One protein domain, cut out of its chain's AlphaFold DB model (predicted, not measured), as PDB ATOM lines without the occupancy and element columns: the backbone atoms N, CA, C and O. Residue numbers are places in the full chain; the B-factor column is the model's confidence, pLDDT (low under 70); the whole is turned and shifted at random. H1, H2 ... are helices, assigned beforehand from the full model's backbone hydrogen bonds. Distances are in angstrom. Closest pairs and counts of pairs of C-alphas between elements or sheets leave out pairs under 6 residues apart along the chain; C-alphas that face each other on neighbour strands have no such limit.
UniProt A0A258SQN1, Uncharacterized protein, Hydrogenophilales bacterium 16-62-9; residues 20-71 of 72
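Overview. This is residues 20 to 71 of the 72 residues of an uncharacterized protein of Hydrogenophilales bacterium 16-62-9 (UniProt A0A258SQN1). With little regular structure, this is a string of three short, separate helices, H1, H2 and H3, on a winding chain; residues 20 to 59 make a loose body holding H1 and H2, and residues 60 to 71 stick out from it as an arm with H3. The printed part has 52 residues, 20 of them in the named helices, with no named strand; the class is all helix. It is only just extended, close to loose, with a radius of gyration of the C-alphas of 14.9 A, and flat, spanning 43 by 30 by 15 A.

Arrangement. H1, residues 29 to 36, and H2, residues 49 to 54, are apart. H3, residues 64 to 69, is apart from both. In H1, H2 and H3 every O i to N i+4 pair is within hydrogen-bond range.

Along the chain. H1 begins at C-alpha 29 (-112.310, 16.073, 528.673) and is 10.5 A long. H2 measures 8.6 A and H3 8.7 A from first to last C-alpha; H3 ends at C-alpha 69 (-106.390, 32.031, 566.540).

Size, cuts and confidence. The C-alphas farthest apart, of Asp 30 and Met 71, are 44.8 A apart. The printed part has no cut. The link H1 to H2 is long, 12 residues; H2 to H3 is short, 9 residues. Residues 50 and 54 to 71 have pLDDT under 70.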
ATOM      1  N   PRO A  20    -113.850  12.336 541.871       75.12
ATOM      2  CA  PRO A  20    -115.125  13.024 541.661       75.12
ATOM      3  C   PRO A  20    -115.178  14.490 542.125       75.12
ATOM      4  O   PRO A  20    -115.976  15.258 541.602       75.12
ATOM      5  N   ASN A  21    -114.316  14.924 543.052       71.81
ATOM      6  CA  ASN A  21    -114.274  16.321 543.516       71.81
ATOM      7  C   ASN A  21    -113.498  17.257 542.568       71.81
ATOM      8  O   ASN A  21    -113.345  18.444 542.865       71.81
ATOM      9  N   LEU A  22    -112.959  16.742 541.460       74.88
ATOM     10  CA  LEU A  22    -112.096  17.508 540.568       74.88
ATOM     11  C   LEU A  22    -112.902  18.394 539.595       74.88
ATOM     12  O   LEU A  22    -113.831  17.907 538.942       74.88
ATOM     13  N   PRO A  23    -112.541  19.684 539.451       79.25
ATOM     14  CA  PRO A  23    -113.256  20.602 538.573       79.25
ATOM     15  C   PRO A  23    -113.004  20.272 537.089       79.25
ATOM     16  O   PRO A  23    -111.847  20.090 536.708       79.25
ATOM     17  N   PRO A  24    -114.037  20.253 536.225       82.19
ATOM     18  CA  PRO A  24    -113.897  19.873 534.815       82.19
ATOM     19  C   PRO A  24    -112.947  20.776 534.025       82.19
ATOM     20  O   PRO A  24    -112.200  20.298 533.184       82.19
ATOM     21  N   GLN A  25    -112.907  22.072 534.332       84.44
ATOM     22  CA  GLN A  25    -112.083  23.045 533.612       84.44
ATOM     23  C   GLN A  25    -110.567  22.905 533.841       84.44
ATOM     24  O   GLN A  25    -109.793  23.576 533.163       84.44
ATOM     25  N   ALA A  26    -110.133  22.091 534.808       82.94
ATOM     26  CA  ALA A  26    -108.714  21.897 535.113       82.94
ATOM     27  C   ALA A  26    -108.075  20.726 534.340       82.94
ATOM     28  O   ALA A  26    -106.867  20.528 534.446       82.94
ATOM     29  N   TYR A  27    -108.863  19.957 533.580       83.38
ATOM     30  CA  TYR A  27    -108.432  18.722 532.921       83.38
ATOM     31  C   TYR A  27    -108.929  18.670 531.474       83.38
ATOM     32  O   TYR A  27    -109.918  19.311 531.119       83.38
ATOM     33  N   ALA A  28    -108.258  17.882 530.632       92.62
ATOM     34  CA  ALA A  28    -108.810  17.522 529.332       92.62
ATOM     35  C   ALA A  28    -110.077  16.670 529.516       92.62
ATOM     36  O   ALA A  28    -110.209  15.951 530.506       92.62
ATOM     37  N   GLN A  29    -111.005  16.734 528.558       90.00
ATOM     38  CA  GLN A  29    -112.310  16.073 528.673       90.00
ATOM     39  C   GLN A  29    -112.194  14.559 528.912       90.00
ATOM     40  O   GLN A  29    -112.905  14.023 529.762       90.00
ATOM     41  N   ASP A  30    -111.294  13.886 528.193       91.81
ATOM     42  CA  ASP A  30    -111.099  12.436 528.303       91.81
ATOM     43  C   ASP A  30    -110.485  12.049 529.656       91.81
ATOM     44  O   ASP A  30    -110.954  11.116 530.315       91.81
ATOM     45  N   ASP A  31    -109.502  12.821 530.123       85.75
ATOM     46  CA  ASP A  31    -108.890  12.632 531.438       85.75
ATOM     47  C   ASP A  31    -109.907  12.868 532.553       85.75
ATOM     48  O   ASP A  31    -109.985  12.093 533.506       85.75
ATOM     49  N   TRP A  32    -110.733  13.909 532.424       85.44
ATOM     50  CA  TRP A  32    -111.792  14.195 533.380       85.44
ATOM     51  C   TRP A  32    -112.827  13.069 533.424       85.44
ATOM     52  O   TRP A  32    -113.185  12.620 534.509       85.44
ATOM     53  N   ALA A  33    -113.264  12.553 532.274       89.06
ATOM     54  CA  ALA A  33    -114.202  11.433 532.216       89.06
ATOM     55  C   ALA A  33    -113.631  10.169 532.884       89.06
ATOM     56  O   ALA A  33    -114.323   9.513 533.666       89.06
ATOM     57  N   MET A  34    -112.353   9.859 532.640       88.69
ATOM     58  CA  MET A  34    -111.648   8.769 533.318       88.69
ATOM     59  C   MET A  34    -111.589   9.000 534.834       88.69
ATOM     60  O   MET A  34    -111.873   8.081 535.601       88.69
ATOM     61  N   LEU A  35    -111.229  10.210 535.274       84.00
ATOM     62  CA  LEU A  35    -111.156  10.582 536.688       84.00
ATOM     63  C   LEU A  35    -112.516  10.400 537.369       84.00
ATOM     64  O   LEU A  35    -112.596   9.749 538.405       84.00
ATOM     65  N   GLN A  36    -113.596  10.889 536.766       84.50
ATOM     66  CA  GLN A  36    -114.949  10.783 537.324       84.50
ATOM     67  C   GLN A  36    -115.450   9.337 537.443       84.50
ATOM     68  O   GLN A  36    -116.262   9.039 538.316       84.50
ATOM     69  N   ALA A  37    -114.943   8.413 536.623       85.44
ATOM     70  CA  ALA A  37    -115.274   6.992 536.725       85.44
ATOM     71  C   ALA A  37    -114.615   6.291 537.932       85.44
ATOM     72  O   ALA A  37    -114.921   5.132 538.220       85.44
ATOM     73  N   ARG A  38    -113.693   6.954 538.645       80.56
ATOM     74  CA  ARG A  38    -112.972   6.366 539.779       80.56
ATOM     75  C   ARG A  38    -113.731   6.582 541.086       80.56
ATOM     76  O   ARG A  38    -114.113   7.692 541.439       80.56
ATOM     77  N   SER A  39    -113.862   5.509 541.862       76.25
ATOM     78  CA  SER A  39    -114.442   5.543 543.213       76.25
ATOM     79  C   SER A  39    -113.410   5.769 544.326       76.25
ATOM     80  O   SER A  39    -113.790   5.891 545.486       76.25
ATOM     81  N   CYS A  40    -112.118   5.801 543.987       74.19
ATOM     82  CA  CYS A  40    -110.983   5.943 544.903       74.19
ATOM     83  C   CYS A  40    -109.862   6.750 544.220       74.19
ATOM     84  O   CYS A  40    -109.896   6.948 543.002       74.19
ATOM     85  N   SER A  41    -108.840   7.163 544.978       73.62
ATOM     86  CA  SER A  41    -107.561   7.612 544.397       73.62
ATOM     87  C   SER A  41    -106.940   6.519 543.509       73.62
ATOM     88  O   SER A  41    -107.262   5.341 543.665       73.62
ATOM     89  N   PHE A  42    -106.033   6.879 542.590       72.38
ATOM     90  CA  PHE A  42    -105.447   5.920 541.638       72.38
ATOM     91  C   PHE A  42    -104.732   4.737 542.289       72.38
ATOM     92  O   PHE A  42    -104.673   3.667 541.688       72.38
ATOM     93  N   GLU A  43    -104.204   4.948 543.488       75.44
ATOM     94  CA  GLU A  43    -103.359   4.005 544.218       75.44
ATOM     95  C   GLU A  43    -104.164   3.008 545.068       75.44
ATOM     96  O   GLU A  43    -103.576   2.172 545.752       75.44
ATOM     97  N   HIS A  44    -105.499   3.098 545.076       76.94
ATOM     98  CA  HIS A  44    -106.353   2.316 545.974       76.94
ATOM     99  C   HIS A  44    -107.493   1.620 545.234       76.94
ATOM    100  O   HIS A  44    -108.035   2.149 544.258       76.94
ATOM    101  N   HIS A  45    -107.900   0.454 545.736       76.56
ATOM    102  CA  HIS A  45    -109.036  -0.290 545.208       76.56
ATOM    103  C   HIS A  45    -110.305  -0.032 546.031       76.56
ATOM    104  O   HIS A  45    -110.238   0.283 547.225       76.56
ATOM    105  N   PRO A  46    -111.493  -0.172 545.416       78.06
ATOM    106  CA  PRO A  46    -112.751  -0.138 546.149       78.06
ATOM    107  C   PRO A  46    -112.783  -1.209 547.244       78.06
ATOM    108  O   PRO A  46    -112.629  -2.393 546.960       78.06
ATOM    109  N   GLY A  47    -113.025  -0.784 548.484       73.06
ATOM    110  CA  GLY A  47    -113.068  -1.668 549.654       73.06
ATOM    111  C   GLY A  47    -111.801  -1.648 550.509       73.06
ATOM    112  O   GLY A  47    -111.877  -2.056 551.662       73.06
ATOM    113  N   ASP A  48    -110.688  -1.110 550.002       78.44
ATOM    114  CA  ASP A  48    -109.471  -0.941 550.797       78.44
ATOM    115  C   ASP A  48    -109.671   0.123 551.886       78.44
ATOM    116  O   ASP A  48    -110.277   1.177 551.643       78.44
ATOM    117  N   ASP A  49    -109.061  -0.090 553.054       78.75
ATOM    118  CA  ASP A  49    -109.064   0.879 554.157       78.75
ATOM    119  C   ASP A  49    -108.547   2.252 553.708       78.75
ATOM    120  O   ASP A  49    -109.092   3.292 554.081       78.75
ATOM    121  N   ALA A  50    -107.540   2.263 552.832       69.12
ATOM    122  CA  ALA A  50    -106.993   3.482 552.256       69.12
ATOM    123  C   ALA A  50    -107.992   4.191 551.324       69.12
ATOM    124  O   ALA A  50    -108.121   5.413 551.389       69.12
ATOM    125  N   CYS A  51    -108.775   3.462 550.517       75.44
ATOM    126  CA  CYS A  51    -109.852   4.076 549.732       75.44
ATOM    127  C   CYS A  51    -110.926   4.692 550.648       75.44
ATOM    128  O   CYS A  51    -111.366   5.821 550.424       75.44
ATOM    129  N   LEU A  52    -111.313   4.005 551.726       71.06
ATOM    130  CA  LEU A  52    -112.299   4.513 552.686       71.06
ATOM    131  C   LEU A  52    -111.800   5.740 553.464       71.06
ATOM    132  O   LEU A  52    -112.563   6.682 553.679       71.06
ATOM    133  N   ALA A  53    -110.524   5.759 553.844       70.56
ATOM    134  CA  ALA A  53    -109.896   6.901 554.503       70.56
ATOM    135  C   ALA A  53    -109.796   8.128 553.580       70.56
ATOM    136  O   ALA A  53    -109.836   9.271 554.044       70.56
ATOM    137  N   THR A  54    -109.684   7.896 552.268       64.06
ATOM    138  CA  THR A  54    -109.434   8.935 551.261       64.06
ATOM    139  C   THR A  54    -110.675   9.401 550.500       64.06
ATOM    140  O   THR A  54    -110.646  10.490 549.932       64.06
ATOM    141  N   ARG A  55    -111.806   8.679 550.552       67.62
ATOM    142  CA  ARG A  55    -113.067   9.043 549.868       67.62
ATOM    143  C   ARG A  55    -113.796  10.280 550.422       67.62
ATOM    144  O   ARG A  55    -115.003  10.390 550.220       67.62
ATOM    145  N   LYS A  56    -113.125  11.159 551.184       58.44
ATOM    146  CA  LYS A  56    -113.755  12.217 551.997       58.44
ATOM    147  C   LYS A  56    -114.860  12.948 551.226       58.44
ATOM    148  O   LYS A  56    -114.611  13.747 550.325       58.44
ATOM    149  N   THR A  57    -116.094  12.680 551.644       53.59
ATOM    150  CA  THR A  57    -117.288  13.438 551.291       53.59
ATOM    151  C   THR A  57    -117.137  14.843 551.865       53.59
ATOM    152  O   THR A  57    -116.839  14.983 553.048       53.59
ATOM    153  N   SER A  58    -117.316  15.853 551.014       48.59
ATOM    154  CA  SER A  58    -117.177  17.288 551.292       48.59
ATOM    155  C   SER A  58    -115.803  17.722 551.815       48.59
ATOM    156  O   SER A  58    -115.512  17.674 553.009       48.59
ATOM    157  N   CYS A  59    -114.972  18.249 550.922       49.81
ATOM    158  CA  CYS A  59    -113.974  19.217 551.343       49.81
ATOM    159  C   CYS A  59    -114.658  20.518 551.756       49.81
ATOM    160  O   CYS A  59    -115.278  21.181 550.928       49.81
ATOM    161  N   SER A  60    -114.503  20.913 553.010       47.69
ATOM    162  CA  SER A  60    -114.632  22.309 553.409       47.69
ATOM    163  C   SER A  60    -113.250  22.952 553.358       47.69
ATOM    164  O   SER A  60    -112.270  22.403 553.864       47.69
ATOM    165  N   VAL A  61    -113.160  24.116 552.715       49.53
ATOM    166  CA  VAL A  61    -111.968  24.962 552.803       49.53
ATOM    167  C   VAL A  61    -111.813  25.366 554.267       49.53
ATOM    168  O   VAL A  61    -112.715  25.977 554.837       49.53
ATOM    169  N   VAL A  62    -110.692  24.992 554.881       44.94
ATOM    170  CA  VAL A  62    -110.358  25.360 556.260       44.94
ATOM    171  C   VAL A  62    -109.267  26.426 556.254       44.94
ATOM    172  O   VAL A  62    -108.190  26.222 555.700       44.94
ATOM    173  N   ASP A  63    -109.550  27.573 556.873       52.94
ATOM    174  CA  ASP A  63    -108.543  28.602 557.144       52.94
ATOM    175  C   ASP A  63    -107.739  28.203 558.392       52.94
ATOM    176  O   ASP A  63    -108.196  28.331 559.532       52.94
ATOM    177  N   LEU A  64    -106.516  27.719 558.174       50.09
ATOM    178  CA  LEU A  64    -105.615  27.287 559.244       50.09
ATOM    179  C   LEU A  64    -105.132  28.451 560.125       50.09
ATOM    180  O   LEU A  64    -104.849  28.241 561.307       50.09
ATOM    181  N   ALA A  65    -105.063  29.676 559.597       61.91
ATOM    182  CA  ALA A  65    -104.720  30.849 560.393       61.91
ATOM    183  C   ALA A  65    -105.876  31.226 561.330       61.91
ATOM    184  O   ALA A  65    -105.640  31.579 562.486       61.91
ATOM    185  N   ALA A  66    -107.125  31.100 560.870       56.75
ATOM    186  CA  ALA A  66    -108.298  31.266 561.727       56.75
ATOM    187  C   ALA A  66    -108.384  30.187 562.811       56.75
ATOM    188  O   ALA A  66    -108.648  30.520 563.965       56.75
ATOM    189  N   MET A  67    -108.088  28.925 562.482       58.19
ATOM    190  CA  MET A  67    -108.071  27.846 563.475       58.19
ATOM    191  C   MET A  67    -107.011  28.063 564.562       58.19
ATOM    192  O   MET A  67    -107.319  27.910 565.741       58.19
ATOM    193  N   LYS A  68    -105.791  28.492 564.199       55.09
ATOM    194  CA  LYS A  68    -104.730  28.802 565.179       55.09
ATOM    195  C   LYS A  68    -105.115  29.935 566.140       55.09
ATOM    196  O   LYS A  68    -104.716  29.898 567.297       55.09
ATOM    197  N   ARG A  69    -105.906  30.920 565.693       59.47
ATOM    198  CA  ARG A  69    -106.390  32.031 566.540       59.47
ATOM    199  C   ARG A  69    -107.481  31.619 567.533       59.47
ATOM    200  O   ARG A  69    -107.634  32.288 568.543       59.47
ATOM    201  N   GLY A  70    -108.239  30.561 567.247       56.31
ATOM    202  CA  GLY A  70    -109.326  30.080 568.110       56.31
ATOM    203  C   GLY A  70    -108.902  29.083 569.196       56.31
ATOM    204  O   GLY A  70    -109.746  28.668 569.983       56.31
ATOM    205  N   MET A  71    -107.629  28.671 569.230       55.09
ATOM    206  CA  MET A  71    -107.082  27.708 570.204       55.09
ATOM    207  C   MET A  71    -106.257  28.376 571.321       55.09
ATOM    208  O   MET A  71    -105.482  27.688 571.984       55.09
TER     209      MET A  71